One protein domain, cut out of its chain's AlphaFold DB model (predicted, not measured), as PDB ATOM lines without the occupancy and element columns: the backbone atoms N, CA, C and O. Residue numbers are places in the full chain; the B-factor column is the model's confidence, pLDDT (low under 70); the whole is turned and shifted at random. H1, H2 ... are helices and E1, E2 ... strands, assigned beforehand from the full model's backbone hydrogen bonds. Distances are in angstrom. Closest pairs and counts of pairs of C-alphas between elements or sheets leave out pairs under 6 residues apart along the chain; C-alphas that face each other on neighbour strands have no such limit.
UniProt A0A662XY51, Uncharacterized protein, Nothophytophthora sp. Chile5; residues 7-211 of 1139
ATOM      1  N   LYS A   7      92.094  42.628  48.063       63.81
ATOM      2  CA  LYS A   7      93.079  41.529  48.035       63.81
ATOM      3  C   LYS A   7      92.746  40.397  47.059       63.81
ATOM      4  O   LYS A   7      93.654  39.737  46.568       63.81
ATOM      5  N   SER A   8      91.467  40.151  46.759       61.91
ATOM      6  CA  SER A   8      91.101  39.168  45.727       61.91
ATOM      7  C   SER A   8      91.351  39.702  44.313       61.91
ATOM      8  O   SER A   8      91.799  38.946  43.458       61.91
ATOM      9  N   MET A   9      91.157  41.006  44.096       67.62
ATOM     10  CA  MET A   9      91.464  41.695  42.842       67.62
ATOM     11  C   MET A   9      92.977  41.850  42.630       67.62
ATOM     12  O   MET A   9      93.470  41.598  41.537       67.62
ATOM     13  N   GLU A  10      93.726  42.187  43.684       67.62
ATOM     14  CA  GLU A  10      95.196  42.218  43.704       67.62
ATOM     15  C   GLU A  10      95.778  40.841  43.343       67.62
ATOM     16  O   GLU A  10      96.594  40.743  42.431       67.62
ATOM     17  N   ASN A  11      95.299  39.760  43.975       65.06
ATOM     18  CA  ASN A  11      95.734  38.395  43.660       65.06
ATOM     19  C   ASN A  11      95.389  37.969  42.219       65.06
ATOM     20  O   ASN A  11      96.192  37.287  41.582       65.06
ATOM     21  N   LEU A  12      94.220  38.360  41.695       65.38
ATOM     22  CA  LEU A  12      93.845  38.079  40.304       65.38
ATOM     23  C   LEU A  12      94.728  38.851  39.318       65.38
ATOM     24  O   LEU A  12      95.239  38.243  38.381       65.38
ATOM     25  N   LEU A  13      94.983  40.138  39.572       65.75
ATOM     26  CA  LEU A  13      95.910  40.949  38.780       65.75
ATOM     27  C   LEU A  13      97.316  40.335  38.770       65.75
ATOM     28  O   LEU A  13      97.882  40.143  37.699       65.75
ATOM     29  N   ILE A  14      97.841  39.923  39.929       63.56
ATOM     30  CA  ILE A  14      99.128  39.211  40.030       63.56
ATOM     31  C   ILE A  14      99.116  37.909  39.209       63.56
ATOM     32  O   ILE A  14     100.113  37.596  38.567       63.56
ATOM     33  N   SER A  15      97.997  37.175  39.162       57.97
ATOM     34  CA  SER A  15      97.885  35.962  38.332       57.97
ATOM     35  C   SER A  15      97.789  36.225  36.821       57.97
ATOM     36  O   SER A  15      98.117  35.336  36.040       57.97
ATOM     37  N   THR A  16      97.381  37.430  36.401       56.47
ATOM     38  CA  THR A  16      97.387  37.861  34.987       56.47
ATOM     39  C   THR A  16      98.671  38.565  34.555       56.47
ATOM     40  O   THR A  16      98.914  38.690  33.359       56.47
ATOM     41  N   LEU A  17      99.484  39.055  35.494       50.69
ATOM     42  CA  LEU A  17     100.626  39.915  35.192       50.69
ATOM     43  C   LEU A  17     101.868  39.114  34.774       50.69
ATOM     44  O   LEU A  17     102.690  38.724  35.604       50.69
ATOM     45  N   GLN A  18     102.096  39.035  33.462       49.53
ATOM     46  CA  GLN A  18     103.382  39.540  32.976       49.53
ATOM     47  C   GLN A  18     103.292  41.080  32.929       49.53
ATOM     48  O   GLN A  18     102.213  41.671  32.831       49.53
ATOM     49  N   THR A  19     104.403  41.762  33.207       39.28
ATOM     50  CA  THR A  19     104.366  43.168  33.644       39.28
ATOM     51  C   THR A  19     104.099  44.134  32.490       39.28
ATOM     52  O   THR A  19     105.028  44.515  31.783       39.28
ATOM     53  N   GLY A  20     102.843  44.574  32.361       50.09
ATOM     54  CA  GLY A  20     102.409  45.608  31.411       50.09
ATOM     55  C   GLY A  20     101.059  45.337  30.738       50.09
ATOM     56  O   GLY A  20     100.494  46.242  30.130       50.09
ATOM     57  N   ASP A  21     100.519  44.123  30.867       63.16
ATOM     58  CA  ASP A  21      99.538  43.598  29.906       63.16
ATOM     59  C   ASP A  21      98.077  44.063  30.063       63.16
ATOM     60  O   ASP A  21      97.229  43.673  29.259       63.16
ATOM     61  N   ILE A  22      97.754  44.893  31.063       73.50
ATOM     62  CA  ILE A  22      96.398  45.434  31.276       73.50
ATOM     63  C   ILE A  22      96.459  46.938  31.579       73.50
ATOM     64  O   ILE A  22      97.092  47.352  32.554       73.50
ATOM     65  N   ARG A  23      95.737  47.746  30.791       82.12
ATOM     66  CA  ARG A  23      95.515  49.187  31.031       82.12
ATOM     67  C   ARG A  23      94.026  49.527  30.959       82.12
ATOM     68  O   ARG A  23      93.299  48.943  30.157       82.12
ATOM     69  N   VAL A  24      93.565  50.477  31.770       85.12
ATOM     70  CA  VAL A  24      92.224  51.077  31.646       85.12
ATOM     71  C   VAL A  24      92.383  52.510  31.161       85.12
ATOM     72  O   VAL A  24      93.002  53.321  31.846       85.12
ATOM     73  N   MET A  25      91.809  52.806  29.999       85.19
ATOM     74  CA  MET A  25      91.852  54.116  29.355       85.19
ATOM     75  C   MET A  25      90.574  54.883  29.685       85.19
ATOM     76  O   MET A  25      89.478  54.336  29.527       85.19
ATOM     77  N   ILE A  26      90.701  56.130  30.135       85.81
ATOM     78  CA  ILE A  26      89.576  57.041  30.373       85.81
ATOM     79  C   ILE A  26      89.839  58.335  29.602       85.81
ATOM     80  O   ILE A  26      90.615  59.175  30.049       85.81
ATOM     81  N   ASP A  27      89.171  58.503  28.466       81.88
ATOM     82  CA  ASP A  27      89.322  59.673  27.601       81.88
ATOM     83  C   ASP A  27      88.050  60.523  27.667       81.88
ATOM     84  O   ASP A  27      86.944  60.064  27.350       81.88
ATOM     85  N   TYR A  28      88.182  61.771  28.112       78.56
ATOM     86  CA  TYR A  28      87.052  62.680  28.285       78.56
ATOM     87  C   TYR A  28      87.397  64.121  27.908       78.56
ATOM     88  O   TYR A  28      88.509  64.600  28.117       78.56
ATOM     89  N   ALA A  29      86.417  64.822  27.343       73.50
ATOM     90  CA  ALA A  29      86.575  66.222  26.981       73.50
ATOM     91  C   ALA A  29      86.651  67.108  28.226       73.50
ATOM     92  O   ALA A  29      85.797  67.024  29.104       73.50
ATOM     93  N   LEU A  30      87.636  68.004  28.272       67.19
ATOM     94  CA  LEU A  30      87.762  68.989  29.348       67.19
ATOM     95  C   LEU A  30      86.632  70.037  29.296       67.19
ATOM     96  O   LEU A  30      86.153  70.483  30.337       67.19
ATOM     97  N   GLU A  31      86.155  70.382  28.095       61.25
ATOM     98  CA  GLU A  31      85.006  71.271  27.891       61.25
ATOM     99  C   GLU A  31      83.701  70.487  27.673       61.25
ATOM    100  O   GLU A  31      83.587  69.637  26.777       61.25
ATOM    101  N   PHE A  32      82.679  70.819  28.464       61.78
ATOM    102  CA  PHE A  32      81.329  70.281  28.352       61.78
ATOM    103  C   PHE A  32      80.371  71.312  27.732       61.78
ATOM    104  O   PHE A  32      80.149  72.390  28.281       61.78
ATOM    105  N   ASN A  33      79.748  70.957  26.603       59.97
ATOM    106  CA  ASN A  33      78.762  71.793  25.915       59.97
ATOM    107  C   ASN A  33      77.381  71.113  25.905       59.97
ATOM    108  O   ASN A  33      77.258  69.933  25.571       59.97
ATOM    109  N   VAL A  34      76.335  71.860  26.269       53.22
ATOM    110  CA  VAL A  34      74.972  71.340  26.445       53.22
ATOM    111  C   VAL A  34      74.276  71.191  25.091       53.22
ATOM    112  O   VAL A  34      73.583  72.096  24.622       53.22
ATOM    113  N   GLN A  35      74.395  70.014  24.477       51.69
ATOM    114  CA  GLN A  35      73.497  69.627  23.389       51.69
ATOM    115  C   GLN A  35      72.103  69.320  23.960       51.69
ATOM    116  O   GLN A  35      71.840  68.245  24.499       51.69
ATOM    117  N   LEU A  36      71.214  70.312  23.863       45.97
ATOM    118  CA  LEU A  36      69.809  70.249  24.273       45.97
ATOM    119  C   LEU A  36      69.073  69.114  23.540       45.97
ATOM    120  O   LEU A  36      68.704  69.265  22.376       45.97
ATOM    121  N   GLY A  37      68.836  67.987  24.222       47.69
ATOM    122  CA  GLY A  37      68.053  66.886  23.649       47.69
ATOM    123  C   GLY A  37      68.007  65.557  24.414       47.69
ATOM    124  O   GLY A  37      67.146  64.738  24.094       47.69
ATOM    125  N   HIS A  38      68.886  65.298  25.393       46.66
ATOM    126  CA  HIS A  38      68.924  64.018  26.126       46.66
ATOM    127  C   HIS A  38      68.935  64.207  27.657       46.66
ATOM    128  O   HIS A  38      69.880  64.752  28.223       46.66
ATOM    129  N   ASP A  39      67.904  63.695  28.338       43.72
ATOM    130  CA  ASP A  39      67.608  63.920  29.769       43.72
ATOM    131  C   ASP A  39      68.558  63.228  30.778       43.72
ATOM    132  O   ASP A  39      68.274  63.179  31.979       43.72
ATOM    133  N   HIS A  40      69.671  62.644  30.324       49.28
ATOM    134  CA  HIS A  40      70.591  61.830  31.142       49.28
ATOM    135  C   HIS A  40      72.047  62.334  31.125       49.28
ATOM    136  O   HIS A  40      72.972  61.619  31.521       49.28
ATOM    137  N   VAL A  41      72.243  63.582  30.696       59.91
ATOM    138  CA  VAL A  41      73.538  64.275  30.668       59.91
ATOM    139  C   VAL A  41      73.619  65.290  31.822       59.91
ATOM    140  O   VAL A  41      72.602  65.799  32.295       59.91
ATOM    141  N   CYS A  42      74.831  65.553  32.318       62.53
ATOM    142  CA  CYS A  42      75.108  66.516  33.389       62.53
ATOM    143  C   CYS A  42      74.589  67.923  33.034       62.53
ATOM    144  O   CYS A  42      74.666  68.345  31.883       62.53
ATOM    145  N   ARG A  43      74.068  68.667  34.015       66.06
ATOM    146  CA  ARG A  43      73.404  69.964  33.787       66.06
ATOM    147  C   ARG A  43      74.363  71.154  33.791       66.06
ATOM    148  O   ARG A  43      73.986  72.228  33.334       66.06
ATOM    149  N   THR A  44      75.580  70.985  34.306       70.88
ATOM    150  CA  THR A  44      76.632  72.013  34.329       70.88
ATOM    151  C   THR A  44      78.018  71.398  34.120       70.88
ATOM    152  O   THR A  44      78.229  70.219  34.412       70.88
ATOM    153  N   GLN A  45      78.977  72.224  33.683       73.81
ATOM    154  CA  GLN A  45      80.412  71.898  33.636       73.81
ATOM    155  C   GLN A  45      80.901  71.324  34.982       73.81
ATOM    156  O   GLN A  45      81.475  70.244  35.015       73.81
ATOM    157  N   ALA A  46      80.581  71.981  36.103       74.94
ATOM    158  CA  ALA A  46      80.997  71.538  37.436       74.94
ATOM    159  C   ALA A  46      80.392  70.179  37.850       74.94
ATOM    160  O   ALA A  46      81.058  69.378  38.506       74.94
ATOM    161  N   GLU A  47      79.147  69.877  37.456       76.00
ATOM    162  CA  GLU A  47      78.541  68.558  37.696       76.00
ATOM    163  C   GLU A  47      79.232  67.467  36.860       76.00
ATOM    164  O   GLU A  47      79.448  66.353  37.345       76.00
ATOM    165  N   TYR A  48      79.599  67.789  35.615       76.88
ATOM    166  CA  TYR A  48      80.359  66.909  34.732       76.88
ATOM    167  C   TYR A  48      81.767  66.637  35.287       76.88
ATOM    168  O   TYR A  48      82.101  65.478  35.515       76.88
ATOM    169  N   GLU A  49      82.539  67.671  35.627       75.94
ATOM    170  CA  GLU A  49      83.858  67.556  36.271       75.94
ATOM    171  C   GLU A  49      83.806  66.722  37.559       75.94
ATOM    172  O   GLU A  49      84.599  65.794  37.743       75.94
ATOM    173  N   GLN A  50      82.840  67.002  38.443       80.75
ATOM    174  CA  GLN A  50      82.682  66.277  39.704       80.75
ATOM    175  C   GLN A  50      82.391  64.789  39.473       80.75
ATOM    176  O   GLN A  50      82.941  63.941  40.184       80.75
ATOM    177  N   LYS A  51      81.552  64.455  38.482       78.94
ATOM    178  CA  LYS A  51      81.228  63.068  38.120       78.94
ATOM    179  C   LYS A  51      82.397  62.360  37.435       78.94
ATOM    180  O   LYS A  51      82.719  61.244  37.838       78.94
ATOM    181  N   SER A  52      83.089  63.009  36.499       81.19
ATOM    182  CA  SER A  52      84.314  62.503  35.862       81.19
ATOM    183  C   SER A  52      85.381  62.169  36.908       81.19
ATOM    184  O   SER A  52      85.826  61.024  37.015       81.19
ATOM    185  N   ALA A  53      85.689  63.119  37.795       81.12
ATOM    186  CA  ALA A  53      86.638  62.923  38.887       81.12
ATOM    187  C   ALA A  53      86.153  61.922  39.957       81.12
ATOM    188  O   ALA A  53      86.964  61.439  40.751       81.12
ATOM    189  N   ALA A  54      84.856  61.607  40.038       82.00
ATOM    190  CA  ALA A  54      84.331  60.545  40.902       82.00
ATOM    191  C   ALA A  54      84.425  59.153  40.251       82.00
ATOM    192  O   ALA A  54      84.662  58.173  40.958       82.00
ATOM    193  N   VAL A  55      84.284  59.055  38.924       83.75
ATOM    194  CA  VAL A  55      84.477  57.807  38.166       83.75
ATOM    195  C   VAL A  55      85.955  57.419  38.128       83.75
ATOM    196  O   VAL A  55      86.269  56.294  38.511       83.75
ATOM    197  N   ILE A  56      86.857  58.345  37.777       84.00
ATOM    198  CA  ILE A  56      88.314  58.109  37.704       84.00
ATOM    199  C   ILE A  56      88.842  57.598  39.054       84.00
ATOM    200  O   ILE A  56      89.245  56.440  39.165       84.00
ATOM    201  N   ARG A  57      88.668  58.384  40.130       82.25
ATOM    202  CA  ARG A  57      89.008  57.970  41.511       82.25
ATOM    203  C   ARG A  57      88.207  56.762  42.001       82.25
ATOM    204  O   ARG A  57      88.577  56.121  42.982       82.25
ATOM    205  N   GLY A  58      87.096  56.442  41.347       82.12
ATOM    206  CA  GLY A  58      86.345  55.215  41.564       82.12
ATOM    207  C   GLY A  58      87.096  53.983  41.057       82.12
ATOM    208  O   GLY A  58      87.130  52.984  41.780       82.12
ATOM    209  N   VAL A  59      87.683  54.054  39.860       82.94
ATOM    210  CA  VAL A  59      88.430  52.966  39.204       82.94
ATOM    211  C   VAL A  59      89.832  52.810  39.798       82.94
ATOM    212  O   VAL A  59      90.198  51.696  40.165       82.94
ATOM    213  N   GLU A  60      90.571  53.902  40.015       82.25
ATOM    214  CA  GLU A  60      91.894  53.890  40.682       82.25
ATOM    215  C   GLU A  60      91.860  53.142  42.030       82.25
ATOM    216  O   GLU A  60      92.751  52.370  42.372       82.25
ATOM    217  N   ARG A  61      90.778  53.322  42.799       81.88
ATOM    218  CA  ARG A  61      90.578  52.683  44.112       81.88
ATOM    219  C   ARG A  61      90.190  51.198  44.050       81.88
ATOM    220  O   ARG A  61      89.905  50.624  45.099       81.88
ATOM    221  N   MET A  62      90.128  50.570  42.874       76.75
ATOM    222  CA  MET A  62      89.858  49.127  42.761       76.75
ATOM    223  C   MET A  62      91.063  48.275  43.175       76.75
ATOM    224  O   MET A  62      90.889  47.246  43.825       76.75
ATOM    225  N   SER A  63      92.272  48.691  42.789       75.44
ATOM    226  CA  SER A  63      93.535  48.032  43.133       75.44
ATOM    227  C   SER A  63      94.708  48.969  42.825       75.44
ATOM    228  O   SER A  63      94.731  49.528  41.729       75.44
ATOM    229  N   PRO A  64      95.725  49.086  43.700       68.25
ATOM    230  CA  PRO A  64      96.944  49.847  43.406       68.25
ATOM    231  C   PRO A  64      97.813  49.211  42.302       68.25
ATOM    232  O   PRO A  64      98.815  49.797  41.907       68.25
ATOM    233  N   LEU A  65      97.456  48.013  41.820       70.88
ATOM    234  CA  LEU A  65      98.119  47.313  40.713       70.88
ATOM    235  C   LEU A  65      97.411  47.511  39.357       70.88
ATOM    236  O   LEU A  65      97.856  46.955  38.357       70.88
ATOM    237  N   LEU A  66      96.293  48.244  39.314       76.12
ATOM    238  CA  LEU A  66      95.562  48.525  38.077       76.12
ATOM    239  C   LEU A  66      96.099  49.814  37.442       76.12
ATOM    240  O   LEU A  66      95.929  50.892  38.008       76.12
ATOM    241  N   ASN A  67      96.714  49.717  36.262       79.31
ATOM    242  CA  ASN A  67      97.165  50.901  35.534       79.31
ATOM    243  C   ASN A  67      95.963  51.618  34.895       79.31
ATOM    244  O   ASN A  67      95.309  51.064  34.007       79.31
ATOM    245  N   VAL A  68      95.667  52.831  35.363       82.12
ATOM    246  CA  VAL A  68      94.603  53.700  34.843       82.12
ATOM    247  C   VAL A  68      95.266  54.903  34.185       82.12
ATOM    248  O   VAL A  68      95.962  55.664  34.853       82.12
ATOM    249  N   VAL A  69      95.043  55.069  32.885       82.19
ATOM    250  CA  VAL A  69      95.576  56.180  32.090       82.19
ATOM    251  C   VAL A  69      94.410  57.069  31.664       82.19
ATOM    252  O   VAL A  69      93.320  56.579  31.360       82.19
ATOM    253  N   VAL A  70      94.618  58.383  31.696       79.88
ATOM    254  CA  VAL A  70      93.564  59.385  31.518       79.88
ATOM    255  C   VAL A  70      93.998  60.389  30.454       79.88
ATOM    256  O   VAL A  70      95.077  60.964  30.584       79.88
ATOM    257  N   ASN A  71      93.165  60.592  29.429       76.00
ATOM    258  CA  ASN A  71      93.412  61.473  28.278       76.00
ATOM    259  C   ASN A  71      94.766  61.233  27.564       76.00
ATOM    260  O   ASN A  71      95.456  62.186  27.192       76.00
ATOM    261  N   GLU A  72      95.161  59.972  27.323       66.56
ATOM    262  CA  GLU A  72      96.451  59.666  26.661       66.56
ATOM    263  C   GLU A  72      96.513  60.292  25.251       66.56
ATOM    264  O   GLU A  72      97.549  60.837  24.868       66.56
ATOM    265  N   ALA A  73      95.377  60.353  24.542       59.41
ATOM    266  CA  ALA A  73      95.249  60.932  23.197       59.41
ATOM    267  C   ALA A  73      95.540  62.447  23.099       59.41
ATOM    268  O   ALA A  73      95.959  62.921  22.037       59.41
ATOM    269  N   GLU A  74      95.381  63.221  24.185       57.34
ATOM    270  CA  GLU A  74      95.769  64.643  24.187       57.34
ATOM    271  C   GLU A  74      97.299  64.800  24.097       57.34
ATOM    272  O   GLU A  74      97.789  65.745  23.477       57.34
ATOM    273  N   SER A  75      98.053  63.819  24.611       54.53
ATOM    274  CA  SER A  75      99.521  63.735  24.502       54.53
ATOM    275  C   SER A  75      99.998  63.527  23.061       54.53
ATOM    276  O   SER A  75     101.078  63.988  22.695       54.53
ATOM    277  N   GLU A  76      99.191  62.848  22.239       55.19
ATOM    278  CA  GLU A  76      99.455  62.603  20.813       55.19
ATOM    279  C   GLU A  76      98.862  63.695  19.898       55.19
ATOM    280  O   GLU A  76      98.981  63.625  18.673       55.19
ATOM    281  N   GLY A  77      98.250  64.736  20.476       51.91
ATOM    282  CA  GLY A  77      97.722  65.892  19.745       51.91
ATOM    283  C   GLY A  77      96.338  65.693  19.117       51.91
ATOM    284  O   GLY A  77      95.949  66.489  18.259       51.91
ATOM    285  N   ILE A  78      95.582  64.668  19.527       58.91
ATOM    286  CA  ILE A  78      94.213  64.411  19.054       58.91
ATOM    287  C   ILE A  78      93.224  64.759  20.181       58.91
ATOM    288  O   ILE A  78      93.009  63.940  21.075       58.91
ATOM    289  N   PRO A  79      92.601  65.954  20.173       58.44
ATOM    290  CA  PRO A  79      91.713  66.358  21.256       58.44
ATOM    291  C   PRO A  79      90.419  65.516  21.278       58.44
ATOM    292  O   PRO A  79      89.801  65.313  20.222       58.44
ATOM    293  N   PRO A  80      89.959  65.056  22.458       61.09
ATOM    294  CA  PRO A  80      88.668  64.390  22.606       61.09
ATOM    295  C   PRO A  80      87.518  65.317  22.182       61.09
ATOM    296  O   PRO A  80      87.565  66.538  22.340       61.09
ATOM    297  N   ARG A  81      86.454  64.740  21.614       60.69
ATOM    298  CA  ARG A  81      85.330  65.521  21.069       60.69
ATOM    299  C   ARG A  81      84.572  66.207  22.203       60.69
ATOM    300  O   ARG A  81      84.183  65.534  23.146       60.69
ATOM    301  N   ILE A  82      84.294  67.507  22.083       58.97
ATOM    302  CA  ILE A  82      83.565  68.303  23.093       58.97
ATOM    303  C   ILE A  82      82.337  67.537  23.612       58.97
ATOM    304  O   ILE A  82      81.466  67.144  22.832       58.97
ATOM    305  N   GLY A  83      82.278  67.313  24.928       58.91
ATOM    306  CA  GLY A  83      81.224  66.521  25.568       58.91
ATOM    307  C   GLY A  83      81.292  64.994  25.385       58.91
ATOM    308  O   GLY A  83      80.302  64.331  25.685       58.91
ATOM    309  N   SER A  84      82.400  64.392  24.935       71.00
ATOM    310  CA  SER A  84      82.595  62.931  24.974       71.00
ATOM    311  C   SER A  84      83.160  62.462  26.317       71.00
ATOM    312  O   SER A  84      83.980  63.143  26.928       71.00
ATOM    313  N   PHE A  85      82.750  61.273  26.756       79.50
ATOM    314  CA  PHE A  85      83.364  60.543  27.865       79.50
ATOM    315  C   PHE A  85      83.384  59.058  27.492       79.50
ATOM    316  O   PHE A  85      82.322  58.458  27.294       79.50
ATOM    317  N   GLU A  86      84.567  58.467  27.364       83.69
ATOM    318  CA  GLU A  86      84.745  57.067  26.983       83.69
ATOM    319  C   GLU A  86      85.657  56.345  27.982       83.69
ATOM    320  O   GLU A  86      86.570  56.927  28.562       83.69
ATOM    321  N   ILE A  87      85.372  55.065  28.217       86.94
ATOM    322  CA  ILE A  87      86.239  54.164  28.973       86.94
ATOM    323  C   ILE A  87      86.464  52.920  28.133       86.94
ATOM    324  O   ILE A  87      85.507  52.220  27.779       86.94
ATOM    325  N   SER A  88      87.726  52.603  27.888       87.19
ATOM    326  CA  SER A  88      88.132  51.338  27.290       87.19
ATOM    327  C   SER A  88      89.175  50.632  28.155       87.19
ATOM    328  O   SER A  88      89.625  51.144  29.179       87.19
ATOM    329  N   MET A  89      89.489  49.395  27.800       87.44
ATOM    330  CA  MET A  89      90.415  48.548  28.532       87.44
ATOM    331  C   MET A  89      91.269  47.785  27.535       87.44
ATOM    332  O   MET A  89      90.741  47.032  26.717       87.44
ATOM    333  N   GLU A  90      92.574  48.002  27.588       85.88
ATOM    334  CA  GLU A  90      93.542  47.349  26.720       85.88
ATOM    335  C   GLU A  90      94.089  46.079  27.356       85.88
ATOM    336  O   GLU A  90      94.402  46.056  28.549       85.88
ATOM    337  N   LEU A  91      94.220  45.036  26.534       82.44
ATOM    338  CA  LEU A  91      94.691  43.713  26.932       82.44
ATOM    339  C   LEU A  91      95.793  43.225  25.980       82.44
ATOM    340  O   LEU A  91      95.516  42.859  24.832       82.44
ATOM    341  N   THR A  92      97.035  43.162  26.452       74.94
ATOM    342  CA  THR A  92      98.163  42.576  25.710       74.94
ATOM    343  C   THR A  92      98.188  41.070  25.954       74.94
ATOM    344  O   THR A  92      98.774  40.563  26.899       74.94
ATOM    345  N   ARG A  93      97.489  40.320  25.100       70.00
ATOM    346  CA  ARG A  93      97.243  38.878  25.309       70.00
ATOM    347  C   ARG A  93      98.393  37.962  24.865       70.00
ATOM    348  O   ARG A  93      98.374  36.775  25.178       70.00
ATOM    349  N   VAL A  94      99.347  38.483  24.088       64.94
ATOM    350  CA  VAL A  94     100.535  37.769  23.587       64.94
ATOM    351  C   VAL A  94     101.663  38.782  23.381       64.94
ATOM    352  O   VAL A  94     101.465  39.783  22.693       64.94
ATOM    353  N   VAL A  95     102.858  38.496  23.906       58.66
ATOM    354  CA  VAL A  95     104.064  39.309  23.669       58.66
ATOM    355  C   VAL A  95     104.327  39.431  22.158       58.66
ATOM    356  O   VAL A  95     104.315  38.432  21.438       58.66
ATOM    357  N   ASN A  96     104.577  40.654  21.680       56.97
ATOM    358  CA  ASN A  96     104.724  41.024  20.259       56.97
ATOM    359  C   ASN A  96     103.435  40.996  19.401       56.97
ATOM    360  O   ASN A  96     103.528  41.035  18.173       56.97
ATOM    361  N   LYS A  97     102.234  40.972  19.999       66.44
ATOM    362  CA  LYS A  97     100.982  41.355  19.313       66.44
ATOM    363  C   LYS A  97     100.495  42.729  19.804       66.44
ATOM    364  O   LYS A  97     100.777  43.076  20.949       66.44
ATOM    365  N   PRO A  98      99.772  43.509  18.975       70.06
ATOM    366  CA  PRO A  98      99.166  44.761  19.424       70.06
ATOM    367  C   PRO A  98      98.136  44.510  20.543       70.06
ATOM    368  O   PRO A  98      97.517  43.438  20.561       70.06
ATOM    369  N   PRO A  99      97.934  45.475  21.460       75.50
ATOM    370  CA  PRO A  99      96.935  45.364  22.516       75.50
ATOM    371  C   PRO A  99      95.515  45.285  21.941       75.50
ATOM    372  O   PRO A  99      95.212  45.817  20.871       75.50
ATOM    373  N   VAL A 100      94.631  44.605  22.668       81.44
ATOM    374  CA  VAL A 100      93.224  44.423  22.298       81.44
ATOM    375  C   VAL A 100      92.348  45.344  23.146       81.44
ATOM    376  O   VAL A 100      92.212  45.135  24.350       81.44
ATOM    377  N   THR A 101      91.738  46.347  22.516       83.69
ATOM    378  CA  THR A 101      90.924  47.375  23.185       83.69
ATOM    379  C   THR A 101      89.452  46.951  23.316       83.69
ATOM    380  O   THR A 101      88.724  46.836  22.327       83.69
ATOM    381  N   ILE A 102      88.978  46.744  24.549       86.56
ATOM    382  CA  ILE A 102      87.572  46.470  24.882       86.56
ATOM    383  C   ILE A 102      86.899  47.763  25.356       86.56
ATOM    384  O   ILE A 102      87.263  48.317  26.389       86.56
ATOM    385  N   VAL A 103      85.872  48.236  24.645       85.38
ATOM    386  CA  VAL A 103      85.098  49.422  25.057       85.38
ATOM    387  C   VAL A 103      84.170  49.063  26.221       85.38
ATOM    388  O   VAL A 103      83.226  48.283  26.068       85.38
ATOM    389  N   LEU A 104      84.416  49.645  27.395       85.81
ATOM    390  CA  LEU A 104      83.610  49.435  28.600       85.81
ATOM    391  C   LEU A 104      82.403  50.376  28.634       85.81
ATOM    392  O   LEU A 104      81.310  49.966  29.038       85.81
ATOM    393  N   HIS A 105      82.590  51.623  28.207       85.56
ATOM    394  CA  HIS A 105      81.549  52.637  28.082       85.56
ATOM    395  C   HIS A 105      81.938  53.665  27.011       85.56
ATOM    396  O   HIS A 105      83.102  54.026  26.896       85.56
ATOM    397  N   SER A 106      80.958  54.184  26.277       80.31
ATOM    398  CA  SER A 106      81.115  55.367  25.433       80.31
ATOM    399  C   SER A 106      79.839  56.195  25.542       80.31
ATOM    400  O   SER A 106      78.742  55.694  25.260       80.31
ATOM    401  N   MET A 107      79.958  57.460  25.943       75.56
ATOM    402  CA  MET A 107      78.796  58.342  26.069       75.56
ATOM    403  C   MET A 107      78.187  58.655  24.692       75.56
ATOM    404  O   MET A 107      76.970  58.775  24.578       75.56
ATOM    405  N   ALA A 108      78.995  58.648  23.623       68.81
ATOM    406  CA  ALA A 108      78.527  58.795  22.242       68.81
ATOM    407  C   ALA A 108      77.662  57.612  21.754       68.81
ATOM    408  O   ALA A 108      76.799  57.793  20.900       68.81
ATOM    409  N   THR A 109      77.856  56.405  22.303       69.81
ATOM    410  CA  THR A 109      77.039  55.218  21.966       69.81
ATOM    411  C   THR A 109      75.854  54.981  22.906       69.81
ATOM    412  O   THR A 109      74.959  54.207  22.565       69.81
ATOM    413  N   THR A 110      75.835  55.617  24.082       70.50
ATOM    414  CA  THR A 110      74.839  55.356  25.141       70.50
ATOM    415  C   THR A 110      73.976  56.560  25.523       70.50
ATOM    416  O   THR A 110      72.940  56.368  26.158       70.50
ATOM    417  N   GLY A 111      74.371  57.787  25.165       67.62
ATOM    418  CA  GLY A 111      73.639  59.025  25.469       67.62
ATOM    419  C   GLY A 111      73.546  59.382  26.960       67.62
ATOM    420  O   GLY A 111      72.802  60.291  27.319       67.62
ATOM    421  N   CYS A 112      74.263  58.664  27.830       72.25
ATOM    422  CA  CYS A 112      74.144  58.743  29.287       72.25
ATOM    423  C   CYS A 112      75.530  58.776  29.937       72.25
ATOM    424  O   CYS A 112      76.426  58.060  29.491       72.25
ATOM    425  N   PHE A 113      75.694  59.521  31.032       76.06
ATOM    426  CA  PHE A 113      76.948  59.498  31.794       76.06
ATOM    427  C   PHE A 113      77.190  58.113  32.450       76.06
ATOM    428  O   PHE A 113      76.230  57.489  32.914       76.06
ATOM    429  N   PRO A 114      78.437  57.606  32.520       78.88
ATOM    430  CA  PRO A 114      78.709  56.264  33.039       78.88
ATOM    431  C   PRO A 114      78.321  56.029  34.512       78.88
ATOM    432  O   PRO A 114      78.652  56.820  35.394       78.88
ATOM    433  N   ASN A 115      77.736  54.858  34.804       81.38
ATOM    434  CA  ASN A 115      77.595  54.354  36.176       81.38
ATOM    435  C   ASN A 115      78.911  53.722  36.662       81.38
ATOM    436  O   ASN A 115      79.363  52.710  36.115       81.38
ATOM    437  N   SER A 116      79.496  54.281  37.723       78.25
ATOM    438  CA  SER A 116      80.776  53.832  38.283       78.25
ATOM    439  C   SER A 116      80.741  52.388  38.796       78.25
ATOM    440  O   SER A 116      81.727  51.671  38.636       78.25
ATOM    441  N   GLU A 117      79.621  51.916  39.353       80.50
ATOM    442  CA  GLU A 117      79.520  50.522  39.797       80.50
ATOM    443  C   GLU A 117      79.541  49.525  38.636       80.50
ATOM    444  O   GLU A 117      80.120  48.447  38.753       80.50
ATOM    445  N   ASP A 118      78.897  49.853  37.518       82.25
ATOM    446  CA  ASP A 118      78.774  48.916  36.401       82.25
ATOM    447  C   ASP A 118      80.066  48.851  35.581       82.25
ATOM    448  O   ASP A 118      80.394  47.797  35.038       82.25
ATOM    449  N   ILE A 119      80.856  49.930  35.573       84.81
ATOM    450  CA  ILE A 119      82.249  49.906  35.105       84.81
ATOM    451  C   ILE A 119      83.089  48.970  35.979       84.81
ATOM    452  O   ILE A 119      83.763  48.092  35.444       84.81
ATOM    453  N   LYS A 120      83.007  49.091  37.312       83.00
ATOM    454  CA  LYS A 120      83.740  48.214  38.246       83.00
ATOM    455  C   LYS A 120      83.411  46.742  38.016       83.00
ATOM    456  O   LYS A 120      84.318  45.944  37.809       83.00
ATOM    457  N   LYS A 121      82.118  46.410  37.917       82.19
ATOM    458  CA  LYS A 121      81.634  45.050  37.614       82.19
ATOM    459  C   LYS A 121      82.154  44.528  36.262       82.19
ATOM    460  O   LYS A 121      82.436  43.339  36.156       82.19
ATOM    461  N   LYS A 122      82.313  45.386  35.243       86.38
ATOM    462  CA  LYS A 122      82.928  45.019  33.948       86.38
ATOM    463  C   LYS A 122      84.430  44.749  34.066       86.38
ATOM    464  O   LYS A 122      84.887  43.727  33.564       86.38
ATOM    465  N   ILE A 123      85.173  45.625  34.744       84.62
ATOM    466  CA  ILE A 123      86.625  45.489  34.962       84.62
ATOM    467  C   ILE A 123      86.927  44.223  35.784       84.62
ATOM    468  O   ILE A 123      87.758  43.412  35.378       84.62
ATOM    469  N   GLU A 124      86.193  44.003  36.882       81.12
ATOM    470  CA  GLU A 124      86.231  42.767  37.679       81.12
ATOM    471  C   GLU A 124      85.963  41.523  36.827       81.12
ATOM    472  O   GLU A 124      86.695  40.541  36.929       81.12
ATOM    473  N   ALA A 125      84.932  41.551  35.975       79.44
ATOM    474  CA  ALA A 125      84.587  40.417  35.125       79.44
ATOM    475  C   ALA A 125      85.698  40.099  34.112       79.44
ATOM    476  O   ALA A 125      86.113  38.947  34.019       79.44
ATOM    477  N   ILE A 126      86.222  41.103  33.398       83.50
ATOM    478  CA  ILE A 126      87.277  40.920  32.387       83.50
ATOM    479  C   ILE A 126      88.553  40.349  33.023       83.50
ATOM    480  O   ILE A 126      89.047  39.319  32.560       83.50
ATOM    481  N   ILE A 127      89.032  40.933  34.128       78.94
ATOM    482  CA  ILE A 127      90.208  40.422  34.859       78.94
ATOM    483  C   ILE A 127      89.962  38.997  35.373       78.94
ATOM    484  O   ILE A 127      90.838  38.143  35.258       78.94
ATOM    485  N   LEU A 128      88.753  38.688  35.853       75.31
ATOM    486  CA  LEU A 128      88.384  37.338  36.289       75.31
ATOM    487  C   LEU A 128      88.345  36.305  35.145       75.31
ATOM    488  O   LEU A 128      88.478  35.111  35.431       75.31
ATOM    489  N   TYR A 129      88.147  36.707  33.883       74.25
ATOM    490  CA  TYR A 129      88.203  35.790  32.734       74.25
ATOM    491  C   TYR A 129      89.619  35.590  32.204       74.25
ATOM    492  O   TYR A 129      89.971  34.448  31.908       74.25
ATOM    493  N   GLU A 130      90.434  36.645  32.118       75.38
ATOM    494  CA  GLU A 130      91.845  36.511  31.722       75.38
ATOM    495  C   GLU A 130      92.632  35.712  32.772       75.38
ATOM    496  O   GLU A 130      93.352  34.784  32.415       75.38
ATOM    497  N   ALA A 131      92.372  35.920  34.069       69.00
ATOM    498  CA  ALA A 131      92.924  35.098  35.159       69.00
ATOM    499  C   ALA A 131      92.487  33.614  35.123       69.00
ATOM    500  O   ALA A 131      93.004  32.785  35.870       69.00
ATOM    501  N   LYS A 132      91.500  33.265  34.286       65.00
ATOM    502  CA  LYS A 132      90.987  31.895  34.074       65.00
ATOM    503  C   LYS A 132      91.278  31.359  32.675       65.00
ATOM    504  O   LYS A 132      90.712  30.329  32.288       65.00
ATOM    505  N   ARG A 133      92.097  32.066  31.901       64.81
ATOM    506  CA  ARG A 133      92.484  31.693  30.546       64.81
ATOM    507  C   ARG A 133      93.641  30.704  30.582       64.81
ATOM    508  O   ARG A 133      94.607  30.914  31.311       64.81
ATOM    509  N   SER A 134      93.572  29.633  29.797       57.53
ATOM    510  CA  SER A 134      94.745  28.769  29.611       57.53
ATOM    511  C   SER A 134      95.730  29.394  28.608       57.53
ATOM    512  O   SER A 134      95.284  30.040  27.656       57.53
ATOM    513  N   PRO A 135      97.056  29.207  28.762       53.53
ATOM    514  CA  PRO A 135      98.041  29.720  27.809       53.53
ATOM    515  C   PRO A 135      97.719  29.295  26.369       53.53
ATOM    516  O   PRO A 135      97.549  28.110  26.093       53.53
ATOM    517  N   GLY A 136      97.610  30.267  25.458       55.97
ATOM    518  CA  GLY A 136      97.250  30.027  24.055       55.97
ATOM    519  C   GLY A 136      95.755  29.810  23.766       55.97
ATOM    520  O   GLY A 136      95.409  29.536  22.622       55.97
ATOM    521  N   GLU A 137      94.854  29.946  24.746       62.66
ATOM    522  CA  GLU A 137      93.406  29.821  24.514       62.66
ATOM    523  C   GLU A 137      92.874  30.956  23.623       62.66
ATOM    524  O   GLU A 137      93.034  32.144  23.929       62.66
ATOM    525  N   GLU A 138      92.207  30.591  22.527       72.38
ATOM    526  CA  GLU A 138      91.566  31.538  21.612       72.38
ATOM    527  C   GLU A 138      90.239  32.057  22.193       72.38
ATOM    528  O   GLU A 138      89.469  31.321  22.815       72.38
ATOM    529  N   ILE A 139      89.952  33.346  21.989       75.19
ATOM    530  CA  ILE A 139      88.877  34.068  22.692       75.19
ATOM    531  C   ILE A 139      87.480  33.473  22.454       75.19
ATOM    532  O   ILE A 139      86.637  33.475  23.353       75.19
ATOM    533  N   TYR A 140      87.229  32.897  21.275       74.25
ATOM    534  CA  TYR A 140      85.955  32.241  20.983       74.25
ATOM    535  C   TYR A 140      85.770  30.918  21.746       74.25
ATOM    536  O   TYR A 140      84.632  30.578  22.080       74.25
ATOM    537  N   LEU A 141      86.855  30.209  22.086       65.06
ATOM    538  CA  LEU A 141      86.818  29.019  22.945       65.06
ATOM    539  C   LEU A 141      86.514  29.429  24.390       65.06
ATOM    540  O   LEU A 141      85.563  28.915  24.980       65.06
ATOM    541  N   GLN A 142      87.246  30.419  24.913       71.62
ATOM    542  CA  GLN A 142      87.066  30.991  26.256       71.62
ATOM    543  C   GLN A 142      85.631  31.502  26.473       71.62
ATOM    544  O   GLN A 142      85.000  31.223  27.497       71.62
ATOM    545  N   ALA A 143      85.073  32.190  25.474       74.50
ATOM    546  CA  ALA A 143      83.699  32.671  25.500       74.50
ATOM    547  C   ALA A 143      82.673  31.529  25.447       74.50
ATOM    548  O   ALA A 143      81.739  31.506  26.249       74.50
ATOM    549  N   CYS A 144      82.832  30.552  24.548       68.94
ATOM    550  CA  CYS A 144      81.900  29.425  24.468       68.94
ATOM    551  C   CYS A 144      81.959  28.539  25.730       68.94
ATOM    552  O   CYS A 144      80.912  28.103  26.206       68.94
ATOM    553  N   ARG A 145      83.142  28.368  26.337       67.69
ATOM    554  CA  ARG A 145      83.343  27.742  27.657       67.69
ATOM    555  C   ARG A 145      82.546  28.461  28.752       67.69
ATOM    556  O   ARG A 145      81.820  27.814  29.503       67.69
ATOM    557  N   HIS A 146      82.599  29.795  28.806       72.69
ATOM    558  CA  HIS A 146      81.804  30.600  29.750       72.69
ATOM    559  C   HIS A 146      80.288  30.540  29.481       72.69
ATOM    560  O   HIS A 146      79.490  30.454  30.415       72.69
ATOM    561  N   LEU A 147      79.874  30.527  28.209       72.38
ATOM    562  CA  LEU A 147      78.468  30.395  27.807       72.38
ATOM    563  C   LEU A 147      77.864  29.052  28.249       72.38
ATOM    564  O   LEU A 147      76.768  29.039  28.810       72.38
ATOM    565  N   LEU A 148      78.586  27.947  28.042       64.31
ATOM    566  CA  LEU A 148      78.190  26.610  28.500       64.31
ATOM    567  C   LEU A 148      78.142  26.540  30.033       64.31
ATOM    568  O   LEU A 148      77.111  26.181  30.597       64.31
ATOM    569  N   ALA A 149      79.190  27.022  30.710       63.78
ATOM    570  CA  ALA A 149      79.257  27.050  32.171       63.78
ATOM    571  C   ALA A 149      78.114  27.847  32.835       63.78
ATOM    572  O   ALA A 149      77.819  27.616  34.007       63.78
ATOM    573  N   ILE A 150      77.458  28.771  32.119       66.06
ATOM    574  CA  ILE A 150      76.227  29.449  32.562       66.06
ATOM    575  C   ILE A 150      74.958  28.735  32.071       66.06
ATOM    576  O   ILE A 150      73.952  28.757  32.781       66.06
ATOM    577  N   ALA A 151      74.961  28.086  30.905       60.97
ATOM    578  CA  ALA A 151      73.822  27.304  30.417       60.97
ATOM    579  C   ALA A 151      73.447  26.147  31.365       60.97
ATOM    580  O   ALA A 151      72.257  25.883  31.543       60.97
ATOM    581  N   ASP A 152      74.431  25.532  32.024       53.66
ATOM    582  CA  ASP A 152      74.220  24.379  32.913       53.66
ATOM    583  C   ASP A 152      73.712  24.743  34.318       53.66
ATOM    584  O   ASP A 152      73.151  23.898  35.016       53.66
ATOM    585  N   GLN A 153      73.853  26.003  34.751       52.22
ATOM    586  CA  GLN A 153      73.529  26.400  36.130       52.22
ATOM    587  C   GLN A 153      72.025  26.369  36.455       52.22
ATOM    588  O   GLN A 153      71.665  26.128  37.606       52.22
ATOM    589  N   THR A 154      71.131  26.597  35.481       49.31
ATOM    590  CA  THR A 154      69.683  26.352  35.653       49.31
ATOM    591  C   THR A 154      69.010  25.951  34.338       49.31
ATOM    592  O   THR A 154      69.366  26.434  33.262       49.31
ATOM    593  N   ARG A 155      67.934  25.154  34.432       44.50
ATOM    594  CA  ARG A 155      67.087  24.754  33.289       44.50
ATOM    595  C   ARG A 155      66.402  25.916  32.550       44.50
ATOM    596  O   ARG A 155      65.835  25.683  31.485       44.50
ATOM    597  N   HIS A 156      66.408  27.136  33.090       45.94
ATOM    598  CA  HIS A 156      65.743  28.309  32.503       45.94
ATOM    599  C   HIS A 156      66.707  29.495  32.296       45.94
ATOM    600  O   HIS A 156      66.293  30.654  32.230       45.94
ATOM    601  N   ASN A 157      68.009  29.219  32.163       63.47
ATOM    602  CA  ASN A 157      69.000  30.249  31.868       63.47
ATOM    603  C   ASN A 157      68.943  30.702  30.401       63.47
ATOM    604  O   ASN A 157      68.999  29.895  29.475       63.47
ATOM    605  N   ARG A 158      68.948  32.029  30.192       65.69
ATOM    606  CA  ARG A 158      68.958  32.679  28.862       65.69
ATOM    607  C   ARG A 158      70.096  32.185  27.952       65.69
ATOM    608  O   ARG A 158      69.923  32.155  26.740       65.69
ATOM    609  N   ALA A 159      71.220  31.771  28.540       66.81
ATOM    610  CA  ALA A 159      72.338  31.112  27.864       66.81
ATOM    611  C   ALA A 159      71.925  29.808  27.154       66.81
ATOM    612  O   ALA A 159      72.225  29.628  25.974       66.81
ATOM    613  N   ARG A 160      71.180  28.932  27.844       66.31
ATOM    614  CA  ARG A 160      70.700  27.658  27.292       66.31
ATOM    615  C   ARG A 160      69.696  27.898  26.165       66.31
ATOM    616  O   ARG A 160      69.877  27.362  25.079       66.31
ATOM    617  N   THR A 161      68.732  28.803  26.363       69.69
ATOM    618  CA  THR A 161      67.761  29.191  25.320       69.69
ATOM    619  C   THR A 161      68.422  29.856  24.105       69.69
ATOM    620  O   THR A 161      67.969  29.685  22.973       69.69
ATOM    621  N   PHE A 162      69.522  30.593  24.299       76.06
ATOM    622  CA  PHE A 162      70.311  31.125  23.189       76.06
ATOM    623  C   PHE A 162      70.987  29.998  22.397       76.06
ATOM    624  O   PHE A 162      70.804  29.943  21.181       76.06
ATOM    625  N   MET A 163      71.678  29.065  23.061       71.38
ATOM    626  CA  MET A 163      72.284  27.897  22.402       71.38
ATOM    627  C   MET A 163      71.237  27.035  21.680       71.38
ATOM    628  O   MET A 163      71.420  26.705  20.510       71.38
ATOM    629  N   GLU A 164      70.085  26.788  22.312       67.50
ATOM    630  CA  GLU A 164      68.905  26.166  21.693       67.50
ATOM    631  C   GLU A 164      68.494  26.884  20.403       67.50
ATOM    632  O   GLU A 164      68.242  26.239  19.383       67.50
ATOM    633  N   SER A 165      68.448  28.219  20.415       70.31
ATOM    634  CA  SER A 165      68.064  29.006  19.240       70.31
ATOM    635  C   SER A 165      69.108  28.984  18.115       70.31
ATOM    636  O   SER A 165      68.729  29.035  16.944       70.31
ATOM    637  N   VAL A 166      70.396  28.850  18.449       70.81
ATOM    638  CA  VAL A 166      71.497  28.724  17.482       70.81
ATOM    639  C   VAL A 166      71.474  27.347  16.818       70.81
ATOM    640  O   VAL A 166      71.374  27.274  15.593       70.81
ATOM    641  N   ILE A 167      71.479  26.262  17.602       66.62
ATOM    642  CA  ILE A 167      71.490  24.882  17.083       66.62
ATOM    643  C   ILE A 167      70.269  24.615  16.199       66.62
ATOM    644  O   ILE A 167      70.403  24.182  15.058       66.62
ATOM    645  N   ASN A 168      69.069  24.951  16.686       61.69
ATOM    646  CA  ASN A 168      67.819  24.726  15.952       61.69
ATOM    647  C   ASN A 168      67.614  25.713  14.781       61.69
ATOM    648  O   ASN A 168      66.515  25.787  14.235       61.69
ATOM    649  N   ARG A 169      68.625  26.524  14.428       65.69
ATOM    650  CA  ARG A 169      68.580  27.591  13.410       65.69
ATOM    651  C   ARG A 169      67.452  28.626  13.587       65.69
ATOM    652  O   ARG A 169      67.164  29.387  12.668       65.69
ATOM    653  N   LYS A 170      66.853  28.710  14.781       65.31
ATOM    654  CA  LYS A 170      65.788  29.669  15.139       65.31
ATOM    655  C   LYS A 170      66.310  31.105  15.291       65.31
ATOM    656  O   LYS A 170      65.515  32.040  15.343       65.31
ATOM    657  N   LEU A 171      67.630  31.293  15.356       72.56
ATOM    658  CA  LEU A 171      68.284  32.596  15.442       72.56
ATOM    659  C   LEU A 171      69.260  32.830  14.281       72.56
ATOM    660  O   LEU A 171      70.198  32.066  14.065       72.56
ATOM    661  N   VAL A 172      69.098  33.964  13.593       75.38
ATOM    662  CA  VAL A 172      70.125  34.501  12.688       75.38
ATOM    663  C   VAL A 172      71.266  35.087  13.524       75.38
ATOM    664  O   VAL A 172      71.074  36.122  14.175       75.38
ATOM    665  N   LEU A 173      72.432  34.433  13.488       80.31
ATOM    666  CA  LEU A 173      73.672  34.871  14.135       80.31
ATOM    667  C   LEU A 173      74.243  36.131  13.467       80.31
ATOM    668  O   LEU A 173      74.858  36.068  12.400       80.31
ATOM    669  N   THR A 174      74.077  37.269  14.140       82.06
ATOM    670  CA  THR A 174      74.755  38.532  13.824       82.06
ATOM    671  C   THR A 174      75.595  38.988  15.013       82.06
ATOM    672  O   THR A 174      75.213  38.776  16.164       82.06
ATOM    673  N   GLU A 175      76.712  39.658  14.737       80.81
ATOM    674  CA  GLU A 175      77.649  40.209  15.730       80.81
ATOM    675  C   GLU A 175      76.935  40.970  16.853       80.81
ATOM    676  O   GLU A 175      77.080  40.629  18.025       80.81
ATOM    677  N   ARG A 176      76.055  41.918  16.498       80.62
ATOM    678  CA  ARG A 176      75.258  42.699  17.464       80.62
ATOM    679  C   ARG A 176      74.430  41.821  18.412       80.62
ATOM    680  O   ARG A 176      74.313  42.151  19.588       80.62
ATOM    681  N   LYS A 177      73.863  40.704  17.937       81.56
ATOM    682  CA  LYS A 177      73.091  39.765  18.775       81.56
ATOM    683  C   LYS A 177      73.989  38.905  19.661       81.56
ATOM    684  O   LYS A 177      73.620  38.644  20.802       81.56
ATOM    685  N   VAL A 178      75.148  38.487  19.152       81.56
ATOM    686  CA  VAL A 178      76.144  37.715  19.909       81.56
ATOM    687  C   VAL A 178      76.715  38.571  21.042       81.56
ATOM    688  O   VAL A 178      76.589  38.185  22.202       81.56
ATOM    689  N   ALA A 179      77.205  39.779  20.749       82.19
ATOM    690  CA  ALA A 179      77.687  40.722  21.763       82.19
ATOM    691  C   ALA A 179      76.607  41.068  22.803       82.19
ATOM    692  O   ALA A 179      76.859  40.996  24.005       82.19
ATOM    693  N   ALA A 180      75.374  41.362  22.371       81.50
ATOM    694  CA  ALA A 180      74.267  41.675  23.280       81.50
ATOM    695  C   ALA A 180      73.771  40.479  24.117       81.50
ATOM    696  O   ALA A 180      73.024  40.687  25.077       81.50
ATOM    697  N   MET A 181      74.139  39.241  23.769       83.50
ATOM    698  CA  MET A 181      73.929  38.063  24.615       83.50
ATOM    699  C   MET A 181      75.092  37.900  25.595       83.50
ATOM    700  O   MET A 181      74.854  37.849  26.801       83.50
ATOM    701  N   PHE A 182      76.336  37.908  25.107       82.19
ATOM    702  CA  PHE A 182      77.524  37.736  25.943       82.19
ATOM    703  C   PHE A 182      77.629  38.807  27.041       82.19
ATOM    704  O   PHE A 182      77.801  38.462  28.211       82.19
ATOM    705  N   ALA A 183      77.339  40.072  26.720       79.88
ATOM    706  CA  ALA A 183      77.270  41.153  27.703       79.88
ATOM    707  C   ALA A 183      76.200  40.920  28.794       79.88
ATOM    708  O   ALA A 183      76.387  41.326  29.940       79.88
ATOM    709  N   LYS A 184      75.093  40.224  28.483       80.50
ATOM    710  CA  LYS A 184      74.045  39.857  29.462       80.50
ATOM    711  C   LYS A 184      74.429  38.675  30.352       80.50
ATOM    712  O   LYS A 184      73.786  38.484  31.382       80.50
ATOM    713  N   ILE A 185      75.447  37.899  29.976       74.31
ATOM    714  CA  ILE A 185      76.074  36.874  30.827       74.31
ATOM    715  C   ILE A 185      77.438  37.329  31.381       74.31
ATOM    716  O   ILE A 185      78.208  36.512  31.885       74.31
ATOM    717  N   GLY A 186      77.724  38.635  31.308       73.94
ATOM    718  CA  GLY A 186      78.886  39.278  31.919       73.94
ATOM    719  C   GLY A 186      80.200  39.178  31.142       73.94
ATOM    720  O   GLY A 186      81.211  39.607  31.677       73.94
ATOM    721  N   PHE A 187      80.207  38.646  29.916       81.56
ATOM    722  CA  PHE A 187      81.413  38.496  29.092       81.56
ATOM    723  C   PHE A 187      81.485  39.593  28.021       81.56
ATOM    724  O   PHE A 187      80.472  39.926  27.403       81.56
ATOM    725  N   PHE A 188      82.677  40.137  27.777       84.19
ATOM    726  CA  PHE A 188      82.892  41.290  26.897       84.19
ATOM    727  C   PHE A 188      83.997  40.999  25.871       84.19
ATOM    728  O   PHE A 188      84.914  40.231  26.149       84.19
ATOM    729  N   PHE A 189      83.891  41.600  24.684       81.38
ATOM    730  CA  PHE A 189      84.802  41.398  23.551       81.38
ATOM    731  C   PHE A 189      85.295  42.737  23.008       81.38
ATOM    732  O   PHE A 189      84.561  43.728  23.066       81.38
ATOM    733  N   ALA A 190      86.461  42.735  22.363       82.38
ATOM    734  CA  ALA A 190      86.789  43.770  21.391       82.38
ATOM    735  C   ALA A 190      86.014  43.546  20.078       82.38
ATOM    736  O   ALA A 190      85.624  42.425  19.738       82.38
ATOM    737  N   LEU A 191      85.796  44.620  19.312       79.31
ATOM    738  CA  LEU A 191      85.052  44.557  18.046       79.31
ATOM    739  C   LEU A 191      85.757  43.698  16.981       79.31
ATOM    740  O   LEU A 191      85.084  43.083  16.160       79.31
ATOM    741  N   SER A 192      87.087  43.613  17.034       79.88
ATOM    742  CA  SER A 192      87.931  42.778  16.167       79.88
ATOM    743  C   SER A 192      87.726  41.270  16.357       79.88
ATOM    744  O   SER A 192      87.967  40.503  15.432       79.88
ATOM    745  N   GLU A 193      87.266  40.837  17.531       81.81
ATOM    746  CA  GLU A 193      87.205  39.419  17.927       81.81
ATOM    747  C   GLU A 193      85.814  38.808  17.710       81.81
ATOM    748  O   GLU A 193      85.639  37.599  17.545       81.81
ATOM    749  N   LEU A 194      84.800  39.669  17.673       83.12
ATOM    750  CA  LEU A 194      83.402  39.304  17.502       83.12
ATOM    751  C   LEU A 194      83.103  38.519  16.195       83.12
ATOM    752  O   LEU A 194      82.272  37.603  16.259       83.12
ATOM    753  N   PRO A 195      83.772  38.771  15.045       83.31
ATOM    754  CA  PRO A 195      83.617  37.957  13.835       83.31
ATOM    755  C   PRO A 195      84.063  36.498  14.012       83.31
ATOM    756  O   PRO A 195      83.392  35.597  13.505       83.31
ATOM    757  N   GLU A 196      85.139  36.235  14.763       79.94
ATOM    758  CA  GLU A 196      85.636  34.872  15.013       79.94
ATOM    759  C   GLU A 196      84.641  34.067  15.854       79.94
ATOM    760  O   GLU A 196      84.300  32.929  15.513       79.94
ATOM    761  N   VAL A 197      84.101  34.691  16.908       80.19
ATOM    762  CA  VAL A 197      83.063  34.115  17.779       80.19
ATOM    763  C   VAL A 197      81.803  33.787  16.974       80.19
ATOM    764  O   VAL A 197      81.256  32.687  17.081       80.19
ATOM    765  N   VAL A 198      81.355  34.710  16.116       83.75
ATOM    766  CA  VAL A 198      80.214  34.491  15.211       83.75
ATOM    767  C   VAL A 198      80.508  33.368  14.212       83.75
ATOM    768  O   VAL A 198      79.641  32.526  13.976       83.75
ATOM    769  N   GLY A 199      81.714  33.317  13.643       77.94
ATOM    770  CA  GLY A 199      82.147  32.265  12.722       77.94
ATOM    771  C   GLY A 199      82.247  30.884  13.379       77.94
ATOM    772  O   GLY A 199      81.924  29.876  12.754       77.94
ATOM    773  N   TYR A 200      82.640  30.807  14.650       75.06
ATOM    774  CA  TYR A 200      82.642  29.558  15.414       75.06
ATOM    775  C   TYR A 200      81.220  29.084  15.752       75.06
ATOM    776  O   TYR A 200      80.881  27.929  15.490       75.06
ATOM    777  N   LEU A 201      80.341  29.981  16.213       75.81
ATOM    778  CA  LEU A 201      78.930  29.654  16.462       75.81
ATOM    779  C   LEU A 201      78.190  29.227  15.177       75.81
ATOM    780  O   LEU A 201      77.380  28.300  15.223       75.81
ATOM    781  N   LYS A 202      78.510  29.826  14.019       77.06
ATOM    782  CA  LYS A 202      78.015  29.376  12.703       77.06
ATOM    783  C   LYS A 202      78.527  27.979  12.341       77.06
ATOM    784  O   LYS A 202      77.727  27.132  11.955       77.06
ATOM    785  N   ARG A 203      79.819  27.686  12.550       69.88
ATOM    786  CA  ARG A 203      80.381  26.334  12.350       69.88
ATOM    787  C   ARG A 203      79.688  25.278  13.224       69.88
ATOM    788  O   ARG A 203      79.422  24.183  12.731       69.88
ATOM    789  N   ILE A 204      79.317  25.604  14.466       65.06
ATOM    790  CA  ILE A 204      78.498  24.723  15.325       65.06
ATOM    791  C   ILE A 204      77.103  24.515  14.709       65.06
ATOM    792  O   ILE A 204      76.687  23.374  14.505       65.06
ATOM    793  N   GLN A 205      76.405  25.601  14.356       68.50
ATOM    794  CA  GLN A 205      75.070  25.594  13.735       68.50
ATOM    795  C   GLN A 205      75.012  24.806  12.408       68.50
ATOM    796  O   GLN A 205      73.998  24.176  12.090       68.50
ATOM    797  N   GLU A 206      76.093  24.817  11.630       63.31
ATOM    798  CA  GLU A 206      76.237  24.034  10.400       63.31
ATOM    799  C   GLU A 206      76.544  22.561  10.683       63.31
ATOM    800  O   GLU A 206      75.862  21.690  10.139       63.31
ATOM    801  N   THR A 207      77.507  22.274  11.566       55.22
ATOM    802  CA  THR A 207      77.914  20.902  11.920       55.22
ATOM    803  C   THR A 207      76.731  20.104  12.465       55.22
ATOM    804  O   THR A 207      76.401  19.049  11.924       55.22
ATOM    805  N   TYR A 208      76.021  20.654  13.455       53.00
ATOM    806  CA  TYR A 208      74.877  19.993  14.096       53.00
ATOM    807  C   TYR A 208      73.743  19.679  13.110       53.00
ATOM    808  O   TYR A 208      73.084  18.647  13.199       53.00
ATOM    809  N   SER A 209      73.534  20.554  12.122       53.06
ATOM    810  CA  SER A 209      72.461  20.397  11.134       53.06
ATOM    811  C   SER A 209      72.680  19.268  10.120       53.06
ATOM    812  O   SER A 209      71.742  18.914   9.407       53.06
ATOM    813  N   ARG A 210      73.888  18.686  10.054       48.41
ATOM    814  CA  ARG A 210      74.184  17.501   9.225       48.41
ATOM    815  C   ARG A 210      73.885  16.179   9.947       48.41
ATOM    816  O   ARG A 210      73.801  15.145   9.296       48.41
ATOM    817  N   THR A 211      73.682  16.207  11.265       47.19
ATOM    818  CA  THR A 211      73.414  15.041  12.124       47.19
ATOM    819  C   THR A 211      72.012  15.134  12.733       47.19
ATOM    820  O   THR A 211      71.835  15.636  13.840       47.19
TER     821      THR A 211
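AT A GLANCE: This is residues 7 to 211 of the 1139 residues of an uncharacterized protein of Nothophytophthora sp. Chile5 (UniProt A0A662XY51). Two lobes stand end to end: a four-stranded sheet with the long helices H2 and H5 over one face, and a cluster of four crossed helices, H6 to H9. H1 packs on the last part of H5, and the loop of residues 29 to 44 lies at the far end of the sheet lobe. The printed part has 205 residues, with nine named helices and four named strands in the order H1 E1 H2 E2 H3 E3 E4 H4 H5 H6 H7 H8 H9. The mixed sheet runs E2 E1 E3 E4, and the class is mixed, helices and strands. The whole is compact, with a radius of gyration of the C-alphas of 19.0 A and spans of 62 by 43 by 33 A.

IN THESE COORDINATES: Find C-alpha 7 at (93.079, 41.529, 48.035), where H1 begins; it runs to residue 16. Next come E1, residues 22 to 28, 19.8 A long, and H2, residues 45 to 60, 22.5 A. Read on through E2, residues 67 to 70, H3, residues 72 to 75, E3, residues 85 to 91, 20.3 A, E4, residues 100 to 106, 16.6 A, and H4, residues 107 to 110. H5, residues 116 to 130, spans 21.6 A from C-alpha 116 at (80.776, 53.832, 38.283). Then follow H6, residues 139 to 151, 18.2 A, H7, residues 158 to 167, H8, residues 175 to 185, and H9, residues 194 to 209, 22.8 A, ending at C-alpha 209 at (72.461, 20.397, 11.134).

HOW THE PARTS SIT: In the sheet, look at N 24 and O 67, 2.9 A, between parallel E2 and E1; N 25 and O 88, 2.9 A, between antiparallel E1 and E3; and N 89 and O 102, 2.8 A, in the hairpin E3 and E4. E1, H2 and E2 form a strand-helix-strand unit, two parallel strands with a helix between, its crossover right-handed. H2 and H5 lie on the same face, making two layers, at heights over the sheet of 10.0 A and 9.7 A. H3 and H4 only graze the sheet. H5 touches H1, closest C-alphas Glu 130 and Thr 16, 6.6 A. H6 touches H9, closest C-alphas Tyr 140 and Val 197, 4.7 A, at a steep tilt of 60 degrees. Every O i to N i+4 pair is within hydrogen-bond range in H1, H5, H6 and H7; H2 has 11 of 12, H8 6 of 7, H9 11 of 12.

THE WHOLE: The farthest C-alphas, Ala 46 and Thr 211, are 62.4 A apart. The printed part has no cut, and E1 to H2 is a long link. Mean pLDDT of the printed part is 71.0; 87 residues are under 70, among them 7 to 21 and 148 to 161.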